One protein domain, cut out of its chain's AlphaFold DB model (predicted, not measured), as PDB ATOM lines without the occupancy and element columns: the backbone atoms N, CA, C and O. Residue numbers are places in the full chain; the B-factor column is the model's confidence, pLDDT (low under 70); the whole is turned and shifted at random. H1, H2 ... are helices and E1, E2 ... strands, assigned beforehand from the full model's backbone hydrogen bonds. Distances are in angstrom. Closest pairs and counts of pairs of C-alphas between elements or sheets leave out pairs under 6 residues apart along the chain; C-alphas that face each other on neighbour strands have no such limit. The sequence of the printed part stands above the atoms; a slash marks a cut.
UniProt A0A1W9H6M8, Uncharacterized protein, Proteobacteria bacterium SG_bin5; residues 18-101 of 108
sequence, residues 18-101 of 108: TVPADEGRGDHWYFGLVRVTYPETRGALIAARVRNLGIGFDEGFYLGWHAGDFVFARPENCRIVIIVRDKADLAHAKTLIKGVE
ATOM      1  N   THR A  18      -9.838 -19.925 -59.301       51.00
ATOM      2  CA  THR A  18      -9.022 -20.865 -58.535       51.00
ATOM      3  C   THR A  18      -8.887 -20.313 -57.125       51.00
ATOM      4  O   THR A  18      -8.425 -19.189 -56.914       51.00
ATOM      5  N   VAL A  19      -9.352 -21.080 -56.144       57.09
ATOM      6  CA  VAL A  19      -9.120 -20.757 -54.737       57.09
ATOM      7  C   VAL A  19      -7.967 -21.646 -54.289       57.09
ATOM      8  O   VAL A  19      -8.162 -22.861 -54.251       57.09
ATOM      9  N   PRO A  20      -6.775 -21.088 -53.999       54.38
ATOM     10  CA  PRO A  20      -5.678 -21.893 -53.492       54.38
ATOM     11  C   PRO A  20      -6.102 -22.478 -52.146       54.38
ATOM     12  O   PRO A  20      -6.401 -21.741 -51.201       54.38
ATOM     13  N   ALA A  21      -6.178 -23.801 -52.087       54.56
ATOM     14  CA  ALA A  21      -6.217 -24.535 -50.840       54.56
ATOM     15  C   ALA A  21      -4.773 -24.843 -50.439       54.56
ATOM     16  O   ALA A  21      -3.939 -25.189 -51.272       54.56
ATOM     17  N   ASP A  22      -4.468 -24.599 -49.170       48.69
ATOM     18  CA  ASP A  22      -3.122 -24.738 -48.626       48.69
ATOM     19  C   ASP A  22      -2.644 -26.201 -48.661       48.69
ATOM     20  O   ASP A  22      -3.458 -27.132 -48.717       48.69
ATOM     21  N   GLU A  23      -1.319 -26.369 -48.635       46.03
ATOM     22  CA  GLU A  23      -0.554 -27.609 -48.814       46.03
ATOM     23  C   GLU A  23      -1.233 -28.831 -48.156       46.03
ATOM     24  O   GLU A  23      -1.117 -29.081 -46.956       46.03
ATOM     25  N   GLY A  24      -1.981 -29.606 -48.951       46.31
ATOM     26  CA  GLY A  24      -2.589 -30.874 -48.525       46.31
ATOM     27  C   GLY A  24      -4.061 -31.074 -48.897       46.31
ATOM     28  O   GLY A  24      -4.535 -32.209 -48.858       46.31
ATOM     29  N   ARG A  25      -4.789 -30.027 -49.306       52.53
ATOM     30  CA  ARG A  25      -6.112 -30.159 -49.948       52.53
ATOM     31  C   ARG A  25      -5.991 -29.605 -51.363       52.53
ATOM     32  O   ARG A  25      -5.619 -28.455 -51.512       52.53
ATOM     33  N   GLY A  26      -6.188 -30.440 -52.382       59.44
ATOM     34  CA  GLY A  26      -5.927 -30.087 -53.784       59.44
ATOM     35  C   GLY A  26      -6.698 -28.865 -54.306       59.44
ATOM     36  O   GLY A  26      -7.556 -28.308 -53.627       59.44
ATOM     37  N   ASP A  27      -6.397 -28.467 -55.543       65.56
ATOM     38  CA  ASP A  27      -7.029 -27.315 -56.193       65.56
ATOM     39  C   ASP A  27      -8.557 -27.454 -56.261       65.56
ATOM     40  O   ASP A  27      -9.083 -28.439 -56.787       65.56
ATOM     41  N   HIS A  28      -9.277 -26.430 -55.796       72.81
ATOM     42  CA  HIS A  28     -10.729 -26.365 -55.921       72.81
ATOM     43  C   HIS A  28     -11.130 -25.571 -57.163       72.81
ATOM     44  O   HIS A  28     -10.808 -24.383 -57.294       72.81
ATOM     45  N   TRP A  29     -11.875 -26.223 -58.055       76.81
ATOM     46  CA  TRP A  29     -12.339 -25.626 -59.303       76.81
ATOM     47  C   TRP A  29     -13.828 -25.326 -59.231       76.81
ATOM     48  O   TRP A  29     -14.639 -26.218 -58.989       76.81
ATOM     49  N   TYR A  30     -14.181 -24.070 -59.496       79.25
ATOM     50  CA  TYR A  30     -15.558 -23.595 -59.520       79.25
ATOM     51  C   TYR A  30     -15.845 -22.872 -60.834       79.25
ATOM     52  O   TYR A  30     -15.061 -22.036 -61.284       79.25
ATOM     53  N   PHE A  31     -17.014 -23.143 -61.403       82.00
ATOM     54  CA  PHE A  31     -17.543 -22.498 -62.598       82.00
ATOM     55  C   PHE A  31     -18.925 -21.919 -62.287       82.00
ATOM     56  O   PHE A  31     -19.741 -22.561 -61.624       82.00
ATOM     57  N   GLY A  32     -19.206 -20.710 -62.771       85.00
ATOM     58  CA  GLY A  32     -20.475 -20.014 -62.540       85.00
ATOM     59  C   GLY A  32     -20.343 -18.843 -61.569       85.00
ATOM     60  O   GLY A  32     -19.321 -18.160 -61.535       85.00
ATOM     61  N   LEU A  33     -21.391 -18.571 -60.788       83.06
ATOM     62  CA  LEU A  33     -21.383 -17.449 -59.849       83.06
ATOM     63  C   LEU A  33     -20.694 -17.868 -58.547       83.06
ATOM     64  O   LEU A  33     -21.292 -18.560 -57.725       83.06
ATOM     65  N   VAL A  34     -19.448 -17.435 -58.361       82.31
ATOM     66  CA  VAL A  34     -18.633 -17.742 -57.178       82.31
ATOM     67  C   VAL A  34     -18.536 -16.516 -56.274       82.31
ATOM     68  O   VAL A  34     -18.203 -15.419 -56.720       82.31
ATOM     69  N   ARG A  35     -18.780 -16.703 -54.978       81.38
ATOM     70  CA  ARG A  35     -18.520 -15.710 -53.935       81.38
ATOM     71  C   ARG A  35     -17.607 -16.311 -52.878       81.38
ATOM     72  O   ARG A  35     -18.023 -17.202 -52.143       81.38
ATOM     73  N   VAL A  36     -16.407 -15.756 -52.755       79.25
ATOM     74  CA  VAL A  36     -15.464 -16.069 -51.675       79.25
ATOM     75  C   VAL A  36     -15.537 -14.962 -50.629       79.25
ATOM     76  O   VAL A  36     -15.514 -13.780 -50.961       79.25
ATOM     77  N   THR A  37     -15.694 -15.331 -49.362       80.88
ATOM     78  CA  THR A  37     -15.737 -14.399 -48.231       80.88
ATOM     79  C   THR A  37     -14.676 -14.799 -47.220       80.88
ATOM     80  O   THR A  37     -14.747 -15.887 -46.657       80.88
ATOM     81  N   TYR A  38     -13.728 -13.903 -46.961       71.81
ATOM     82  CA  TYR A  38     -12.768 -14.037 -45.869       71.81
ATOM     83  C   TYR A  38     -13.349 -13.293 -44.651       71.81
ATOM     84  O   TYR A  38     -13.475 -12.069 -44.709       71.81
ATOM     85  N   PRO A  39     -13.790 -13.984 -43.583       66.50
ATOM     86  CA  PRO A  39     -14.148 -13.330 -42.338       66.50
ATOM     87  C   PRO A  39     -12.899 -12.684 -41.730       66.50
ATOM     88  O   PRO A  39     -11.780 -13.160 -41.940       66.50
ATOM     89  N   GLU A  40     -13.090 -11.596 -40.980       59.56
ATOM     90  CA  GLU A  40     -11.996 -10.906 -40.294       59.56
ATOM     91  C   GLU A  40     -11.135 -11.900 -39.502       59.56
ATOM     92  O   GLU A  40     -11.597 -12.605 -38.601       59.56
ATOM     93  N   THR A  41      -9.866 -11.981 -39.891       57.97
ATOM     94  CA  THR A  41      -8.908 -12.953 -39.376       57.97
ATOM     95  C   THR A  41      -8.533 -12.619 -37.940       57.97
ATOM     96  O   THR A  41      -8.017 -11.533 -37.675       57.97
ATOM     97  N   ARG A  42      -8.702 -13.568 -37.013       54.69
ATOM     98  CA  ARG A  42      -8.119 -13.501 -35.665       54.69
ATOM     99  C   ARG A  42      -6.970 -14.504 -35.559       54.69
ATOM    100  O   ARG A  42      -7.170 -15.637 -35.136       54.69
ATOM    101  N   GLY A  43      -5.763 -14.087 -35.946       61.62
ATOM    102  CA  GLY A  43      -4.540 -14.887 -35.803       61.62
ATOM    103  C   GLY A  43      -4.082 -15.598 -37.082       61.62
ATOM    104  O   GLY A  43      -4.332 -15.126 -38.187       61.62
ATOM    105  N   ALA A  44      -3.357 -16.710 -36.916       61.50
ATOM    106  CA  ALA A  44      -2.666 -17.415 -38.003       61.50
ATOM    107  C   ALA A  44      -3.583 -18.238 -38.921       61.50
ATOM    108  O   ALA A  44      -3.148 -18.664 -39.986       61.50
ATOM    109  N   LEU A  45      -4.835 -18.457 -38.519       62.03
ATOM    110  CA  LEU A  45      -5.822 -19.198 -39.296       62.03
ATOM    111  C   LEU A  45      -6.736 -18.225 -40.038       62.03
ATOM    112  O   LEU A  45      -7.301 -17.305 -39.440       62.03
ATOM    113  N   ILE A  46      -6.911 -18.461 -41.332       67.06
ATOM    114  CA  ILE A  46      -7.942 -17.820 -42.137       67.06
ATOM    115  C   ILE A  46      -8.988 -18.869 -42.477       67.06
ATOM    116  O   ILE A  46      -8.668 -19.937 -42.987       67.06
ATOM    117  N   ALA A  47     -10.250 -18.542 -42.227       73.56
ATOM    118  CA  ALA A  47     -11.350 -19.266 -42.839       73.56
ATOM    119  C   ALA A  47     -11.720 -18.579 -44.166       73.56
ATOM    120  O   ALA A  47     -11.793 -17.361 -44.214       73.56
ATOM    121  N   ALA A  48     -11.972 -19.299 -45.247       76.56
ATOM    122  CA  ALA A  48     -12.668 -18.784 -46.420       76.56
ATOM    123  C   ALA A  48     -14.006 -19.493 -46.531       76.56
ATOM    124  O   ALA A  48     -14.073 -20.717 -46.558       76.56
ATOM    125  N   ARG A  49     -15.073 -18.713 -46.650       82.75
ATOM    126  CA  ARG A  49     -16.388 -19.225 -47.009       82.75
ATOM    127  C   ARG A  49     -16.582 -19.075 -48.506       82.75
ATOM    128  O   ARG A  49     -16.590 -17.948 -49.004       82.75
ATOM    129  N   VAL A  50     -16.789 -20.180 -49.205       84.94
ATOM    130  CA  VAL A  50     -17.100 -20.192 -50.637       84.94
ATOM    131  C   VAL A  50     -18.575 -20.513 -50.815       84.94
ATOM    132  O   VAL A  50     -19.115 -21.423 -50.192       84.94
ATOM    133  N   ARG A  51     -19.247 -19.741 -51.664       87.38
ATOM    134  CA  ARG A  51     -20.591 -20.042 -52.159       87.38
ATOM    135  C   ARG A  51     -20.547 -20.046 -53.674       87.38
ATOM    136  O   ARG A  51     -20.069 -19.074 -54.261       87.38
ATOM    137  N   ASN A  52     -21.046 -21.104 -54.292       87.69
ATOM    138  CA  ASN A  52     -21.105 -21.241 -55.739       87.69
ATOM    139  C   ASN A  52     -22.535 -21.569 -56.180       87.69
ATOM    140  O   ASN A  52     -23.229 -22.355 -55.540       87.69
ATOM    141  N   LEU A  53     -22.964 -20.955 -57.280       89.44
ATOM    142  CA  LEU A  53     -24.094 -21.418 -58.075       89.44
ATOM    143  C   LEU A  53     -23.571 -21.773 -59.467       89.44
ATOM    144  O   LEU A  53     -23.279 -20.875 -60.265       89.44
ATOM    145  N   GLY A  54     -23.441 -23.066 -59.746       89.62
ATOM    146  CA  GLY A  54     -22.865 -23.558 -60.990       89.62
ATOM    147  C   GLY A  54     -22.309 -24.970 -60.865       89.62
ATOM    148  O   GLY A  54     -23.014 -25.869 -60.415       89.62
ATOM    149  N   ILE A  55     -21.084 -25.173 -61.340       86.19
ATOM    150  CA  ILE A  55     -20.411 -26.476 -61.389       86.19
ATOM    151  C   ILE A  55     -19.144 -26.393 -60.545       86.19
ATOM    152  O   ILE A  55     -18.432 -25.391 -60.627       86.19
ATOM    153  N   GLY A  56     -18.814 -27.444 -59.799       84.19
ATOM    154  CA  GLY A  56     -17.540 -27.500 -59.095       84.19
ATOM    155  C   GLY A  56     -16.979 -28.900 -58.899       84.19
ATOM    156  O   GLY A  56     -17.676 -29.902 -59.076       84.19
ATOM    157  N   PHE A  57     -15.689 -28.919 -58.568       79.69
ATOM    158  CA  PHE A  57     -14.898 -30.098 -58.235       79.69
ATOM    159  C   PHE A  57     -14.049 -29.781 -56.997       79.69
ATOM    160  O   PHE A  57     -12.991 -29.159 -57.105       79.69
ATOM    161  N   ASP A  58     -14.539 -30.169 -55.821       71.75
ATOM    162  CA  ASP A  58     -13.847 -30.021 -54.535       71.75
ATOM    163  C   ASP A  58     -13.780 -31.346 -53.752       71.75
ATOM    164  O   ASP A  58     -12.693 -31.889 -53.578       71.75
ATOM    165  N   GLU A  59     -14.921 -31.908 -53.352       71.81
ATOM    166  CA  GLU A  59     -15.066 -33.237 -52.724       71.81
ATOM    167  C   GLU A  59     -15.700 -34.259 -53.690       71.81
ATOM    168  O   GLU A  59     -15.998 -35.400 -53.338       71.81
ATOM    169  N   GLY A  60     -15.915 -33.838 -54.935       77.38
ATOM    170  CA  GLY A  60     -16.604 -34.571 -55.986       77.38
ATOM    171  C   GLY A  60     -17.201 -33.601 -57.004       77.38
ATOM    172  O   GLY A  60     -17.170 -32.387 -56.816       77.38
ATOM    173  N   PHE A  61     -17.741 -34.134 -58.099       84.75
ATOM    174  CA  PHE A  61     -18.476 -33.321 -59.067       84.75
ATOM    175  C   PHE A  61     -19.836 -32.915 -58.499       84.75
ATOM    176  O   PHE A  61     -20.598 -33.773 -58.047       84.75
ATOM    177  N   TYR A  62     -20.183 -31.636 -58.615       84.44
ATOM    178  CA  TYR A  62     -21.539 -31.166 -58.348       84.44
ATOM    179  C   TYR A  62     -22.029 -30.164 -59.396       84.44
ATOM    180  O   TYR A  62     -21.249 -29.468 -60.048       84.44
ATOM    181  N   LEU A  63     -23.357 -30.079 -59.516       89.62
ATOM    182  CA  LEU A  63     -24.081 -29.090 -60.310       89.62
ATOM    183  C   LEU A  63     -25.201 -28.491 -59.451       89.62
ATOM    184  O   LEU A  63     -26.067 -29.219 -58.968       89.62
ATOM    185  N   GLY A  64     -25.209 -27.171 -59.287       88.38
ATOM    186  CA  GLY A  64     -26.229 -26.442 -58.540       88.38
ATOM    187  C   GLY A  64     -25.640 -25.480 -57.512       88.38
ATOM    188  O   GLY A  64     -24.622 -24.836 -57.753       88.38
ATOM    189  N   TRP A  65     -26.333 -25.333 -56.384       89.38
ATOM    190  CA  TRP A  65     -25.883 -24.498 -55.274       89.38
ATOM    191  C   TRP A  65     -24.951 -25.280 -54.350       89.38
ATOM    192  O   TRP A  65     -25.296 -26.372 -53.901       89.38
ATOM    193  N   HIS A  66     -23.817 -24.678 -54.009       86.25
ATOM    194  CA  HIS A  66     -22.840 -25.220 -53.077       86.25
ATOM    195  C   HIS A  66     -22.375 -24.143 -52.087       86.25
ATOM    196  O   HIS A  66     -22.230 -22.966 -52.436       86.25
ATOM    197  N   ALA A  67     -22.123 -24.548 -50.841       87.06
ATOM    198  CA  ALA A  67     -21.513 -23.709 -49.819       87.06
ATOM    199  C   ALA A  67     -20.526 -24.532 -48.983       87.06
ATOM    200  O   ALA A  67     -20.917 -25.542 -48.402       87.06
ATOM    201  N   GLY A  68     -19.287 -24.053 -48.891       79.94
ATOM    202  CA  GLY A  68     -18.202 -24.702 -48.162       79.94
ATOM    203  C   GLY A  68     -17.414 -23.702 -47.321       79.94
ATOM    204  O   GLY A  68     -17.291 -22.528 -47.682       79.94
ATOM    205  N   ASP A  69     -16.894 -24.173 -46.189       79.62
ATOM    206  CA  ASP A  69     -15.999 -23.419 -45.313       79.62
ATOM    207  C   ASP A  69     -14.618 -24.095 -45.319       79.62
ATOM    208  O   ASP A  69     -14.463 -25.253 -44.934       79.62
ATOM    209  N   PHE A  70     -13.604 -23.351 -45.749       75.50
ATOM    210  CA  PHE A  70     -12.216 -23.791 -45.844       75.50
ATOM    211  C   PHE A  70     -11.405 -23.089 -44.770       75.50
ATOM    212  O   PHE A  70     -11.567 -21.893 -44.575       75.50
ATOM    213  N   VAL A  71     -10.522 -23.799 -44.075       72.31
ATOM    214  CA  VAL A  71      -9.606 -23.190 -43.103       72.31
ATOM    215  C   VAL A  71      -8.187 -23.443 -43.578       72.31
ATOM    216  O   VAL A  71      -7.814 -24.594 -43.788       72.31
ATOM    217  N   PHE A  72      -7.418 -22.374 -43.742       68.56
ATOM    218  CA  PHE A  72      -6.012 -22.410 -44.121       68.56
ATOM    219  C   PHE A  72      -5.170 -21.673 -43.084       68.56
ATOM    220  O   PHE A  72      -5.627 -20.718 -42.444       68.56
ATOM    221  N   ALA A  73      -3.942 -22.141 -42.886       62.72
ATOM    222  CA  ALA A  73      -2.975 -21.446 -42.059       62.72
ATOM    223  C   ALA A  73      -2.209 -20.471 -42.953       62.72
ATOM    224  O   ALA A  73      -1.873 -20.785 -44.083       62.72
ATOM    225  N   ARG A  74      -1.932 -19.259 -42.474       61.22
ATOM    226  CA  ARG A  74      -0.950 -18.399 -43.133       61.22
ATOM    227  C   ARG A  74       0.422 -18.716 -42.548       61.22
ATOM    228  O   ARG A  74       0.633 -18.363 -41.384       61.22
ATOM    229  N   PRO A  75       1.346 -19.330 -43.312       58.59
ATOM    230  CA  PRO A  75       2.638 -19.755 -42.777       58.59
ATOM    231  C   PRO A  75       3.437 -18.587 -42.184       58.59
ATOM    232  O   PRO A  75       4.087 -18.748 -41.156       58.59
ATOM    233  N   GLU A  76       3.294 -17.383 -42.745       59.53
ATOM    234  CA  GLU A  76       3.874 -16.127 -42.237       59.53
ATOM    235  C   GLU A  76       3.432 -15.744 -40.809       59.53
ATOM    236  O   GLU A  76       4.124 -14.990 -40.129       59.53
ATOM    237  N   ASN A  77       2.303 -16.276 -40.330       58.69
ATOM    238  CA  ASN A  77       1.786 -16.049 -38.978       58.69
ATOM    239  C   ASN A  77       1.939 -17.273 -38.060       58.69
ATOM    240  O   ASN A  77       1.557 -17.211 -36.885       58.69
ATOM    241  N   CYS A  78       2.487 -18.383 -38.558       60.56
ATOM    242  CA  CYS A  78       2.748 -19.571 -37.756       60.56
ATOM    243  C   CYS A  78       3.942 -19.325 -36.822       60.56
ATOM    244  O   CYS A  78       5.007 -18.873 -37.235       60.56
ATOM    245  N   ARG A  79       3.776 -19.641 -35.533       62.06
ATOM    246  CA  ARG A  79       4.865 -19.617 -34.546       62.06
ATOM    247  C   ARG A  79       5.234 -21.048 -34.187       62.06
ATOM    248  O   ARG A  79       4.383 -21.794 -33.710       62.06
ATOM    249  N   ILE A  80       6.499 -21.414 -34.371       65.38
ATOM    250  CA  ILE A  80       7.033 -22.690 -33.889       65.38
ATOM    251  C   ILE A  80       7.474 -22.493 -32.437       65.38
ATOM    252  O   ILE A  80       8.336 -21.663 -32.148       65.38
ATOM    253  N   VAL A  81       6.873 -23.244 -31.514       72.81
ATOM    254  CA  VAL A  81       7.264 -23.252 -30.099       72.81
ATOM    255  C   VAL A  81       8.176 -24.450 -29.859       72.81
ATOM    256  O   VAL A  81       7.744 -25.593 -29.971       72.81
ATOM    257  N   ILE A  82       9.436 -24.187 -29.516       74.06
ATOM    258  CA  ILE A  82      10.423 -25.225 -29.203       74.06
ATOM    259  C   ILE A  82      10.536 -25.325 -27.684       74.06
ATOM    260  O   ILE A  82      10.993 -24.394 -27.022       74.06
ATOM    261  N   ILE A  83      10.103 -26.457 -27.128       79.62
ATOM    262  CA  ILE A  83      10.200 -26.733 -25.693       79.62
ATOM    263  C   ILE A  83      11.510 -27.466 -25.437       79.62
ATOM    264  O   ILE A  83      11.688 -28.605 -25.865       79.62
ATOM    265  N   VAL A  84      12.414 -26.812 -24.717       83.94
ATOM    266  CA  VAL A  84      13.719 -27.361 -24.351       83.94
ATOM    267  C   VAL A  84      13.672 -27.796 -22.888       83.94
ATOM    268  O   VAL A  84      13.310 -26.997 -22.024       83.94
ATOM    269  N   ARG A  85      13.996 -29.064 -22.608       83.56
ATOM    270  CA  ARG A  85      13.871 -29.647 -21.261       83.56
ATOM    271  C   ARG A  85      15.089 -29.387 -20.380       83.56
ATOM    272  O   ARG A  85      14.935 -29.277 -19.167       83.56
ATOM    273  N   ASP A  86      16.271 -29.242 -20.974       87.38
ATOM    274  CA  ASP A  86      17.507 -28.960 -20.249       87.38
ATOM    275  C   ASP A  86      18.445 -27.990 -20.999       87.38
ATOM    276  O   ASP A  86      18.183 -27.534 -22.111       87.38
ATOM    277  N   LYS A  87      19.550 -27.596 -20.354       79.50
ATOM    278  CA  LYS A  87      20.496 -26.624 -20.928       79.50
ATOM    279  C   LYS A  87      21.346 -27.197 -22.069       79.50
ATOM    280  O   LYS A  87      21.844 -26.405 -22.868       79.50
ATOM    281  N   ALA A  88      21.535 -28.515 -22.139       78.62
ATOM    282  CA  ALA A  88      22.319 -29.147 -23.198       78.62
ATOM    283  C   ALA A  88      21.530 -29.137 -24.517       78.62
ATOM    284  O   ALA A  88      22.058 -28.733 -25.560       78.62
ATOM    285  N   ASP A  89      20.234 -29.430 -24.431       80.69
ATOM    286  CA  ASP A  89      19.290 -29.377 -25.545       80.69
ATOM    287  C   ASP A  89      19.145 -27.957 -26.113       80.69
ATOM    288  O   ASP A  89      18.930 -27.775 -27.313       80.69
ATOM    289  N   LEU A  90      19.328 -26.921 -25.284       82.31
ATOM    290  CA  LEU A  90      19.231 -25.526 -25.724       82.31
ATOM    291  C   LEU A  90      20.308 -25.174 -26.756       82.31
ATOM    292  O   LEU A  90      20.041 -24.436 -27.706       82.31
ATOM    293  N   ALA A  91      21.531 -25.674 -26.566       81.75
ATOM    294  CA  ALA A  91      22.629 -25.425 -27.492       81.75
ATOM    295  C   ALA A  91      22.377 -26.114 -28.841       81.75
ATOM    296  O   ALA A  91      22.595 -25.510 -29.888       81.75
ATOM    297  N   HIS A  92      21.847 -27.339 -28.813       79.31
ATOM    298  CA  HIS A  92      21.484 -28.080 -30.020       79.31
ATOM    299  C   HIS A  92      20.318 -27.420 -30.764       79.31
ATOM    300  O   HIS A  92      20.409 -27.197 -31.971       79.31
ATOM    301  N   ALA A  93      19.271 -27.005 -30.045       79.94
ATOM    302  CA  ALA A  93      18.138 -26.289 -30.623       79.94
ATOM    303  C   ALA A  93      18.571 -24.978 -31.300       79.94
ATOM    304  O   ALA A  93      18.159 -24.701 -32.422       79.94
ATOM    305  N   LYS A  94      19.457 -24.191 -30.672       82.88
ATOM    306  CA  LYS A  94      19.987 -22.952 -31.272       82.88
ATOM    307  C   LYS A  94      20.749 -23.204 -32.571       82.88
ATOM    308  O   LYS A  94      20.609 -22.421 -33.508       82.88
ATOM    309  N   THR A  95      21.545 -24.268 -32.628       82.12
ATOM    310  CA  THR A  95      22.283 -24.644 -33.841       82.12
ATOM    311  C   THR A  95      21.331 -25.041 -34.966       82.12
ATOM    312  O   THR A  95      21.512 -24.591 -36.094       82.12
ATOM    313  N   LEU A  96      20.280 -25.810 -34.658       76.56
ATOM    314  CA  LEU A  96      19.255 -26.189 -35.633       76.56
ATOM    315  C   LEU A  96      18.500 -24.970 -36.171       76.56
ATOM    316  O   LEU A  96      18.384 -24.833 -37.384       76.56
ATOM    317  N   ILE A  97      18.056 -24.059 -35.295       80.31
ATOM    318  CA  ILE A  97      17.333 -22.837 -35.688       80.31
ATOM    319  C   ILE A  97      18.195 -21.969 -36.608       80.31
ATOM    320  O   ILE A  97      17.729 -21.563 -37.666       80.31
ATOM    321  N   LYS A  98      19.466 -21.735 -36.255       80.19
ATOM    322  CA  LYS A  98      20.395 -20.977 -37.109       80.19
ATOM    323  C   LYS A  98      20.617 -21.628 -38.473       80.19
ATOM    324  O   LYS A  98      20.860 -20.923 -39.443       80.19
ATOM    325  N   GLY A  99      20.557 -22.957 -38.548       74.19
ATOM    326  CA  GLY A  99      20.701 -23.693 -39.804       74.19
ATOM    327  C   GLY A  99      19.511 -23.540 -40.754       74.19
ATOM    328  O   GLY A  99      19.681 -23.718 -41.956       74.19
ATOM    329  N   VAL A 100      18.327 -23.201 -40.236       71.31
ATOM    330  CA  VAL A 100      17.103 -22.994 -41.034       71.31
ATOM    331  C   VAL A 100      16.723 -21.519 -41.189       71.31
ATOM    332  O   VAL A 100      15.809 -21.192 -41.942       71.31
ATOM    333  N   GLU A 101      17.418 -20.614 -40.503       66.19
ATOM    334  CA  GLU A 101      17.189 -19.175 -40.581       66.19
ATOM    335  C   GLU A 101      17.517 -18.666 -42.000       66.19
ATOM    336  O   GLU A 101      18.653 -18.745 -42.461       66.19
TER     337      GLU A 101
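AT A GLANCE: This is residues 18 to 101 of the 108 residues of an uncharacterized protein of Proteobacteria bacterium SG_bin5 (UniProt A0A1W9H6M8). A ribbon of three antiparallel strands, E1, E2 and E3, is folded over on itself like a V, each strand bending sharply part of the way along. From the end of E3 a long link runs away from this sheet to a single helix, H1, which has no contact with the sheet, and this arm makes much of the length. The printed part has 84 residues, with three named strands and one named helix in the order E1, E2, E3, H1; the sheet's order is E1 - E2 - E3, and the class is mixed, helices and strands. The whole is extended, with a radius of gyration of the C-alphas of 19.5 A and spans of 60 by 24 by 20 A.

HOW THE PARTS SIT: The sheet is a meander, each strand the antiparallel neighbour of the one before, and it is strongly twisted. Its inner strand is E2, residues 45 to 57, and its edge strands are E1, residues 28 to 37, and E3, residues 61 to 73. E1 bends by 124 degrees at residue 32, E2 by 129 degrees at residue 54 and E3 by 123 degrees at residue 64. E2 and E3 form a hairpin, with 166 degrees between their directions; N 48 and O 70 are 2.7 A apart, and N 64 and O 54 2.8 A, both within hydrogen-bond range. The C-alphas of Ala 47 and Val 71, which face each other, are 4.3 A apart. E1 and E2 form a second hairpin, at 135 degrees; N 31 and O 55 are 2.8 A apart, and N 51 and O 35 2.9 A, again within hydrogen-bond range. Residues 18 to 19 pair with residues 28 to 29 of E1, antiparallel. H1, residues 87 to 100, is not on the sheet, with 0 pairs of C-alphas within 10 A, and it is apart from E1 and E2. In H1, 8 of 10 O i to N i+4 pairs are within hydrogen-bond range.

IN THESE COORDINATES: E2 measures 23.7 A from first to last C-alpha, E3 25.9 A, E1 15.1 A and H1 20.7 A. E1 begins at C-alpha 28, (-10.729, -26.365, -55.921). E3 ends at C-alpha 73, (-2.975, -21.446, -42.059), and H1 ends at C-alpha 100, (17.103, -22.994, -41.034).

THE WHOLE: The two C-alphas farthest apart are those of Gly 64 and Ala 88, 60.1 A. The printed part has no cut. The link from E2 to E3 is tight, that from E1 to E2 short, and that from E3 to H1, residues 74 to 86, long. The mean pLDDT of the printed part is 73.5; residues 18 to 27, 39 to 46, 72 to 80 and 101 are under 70.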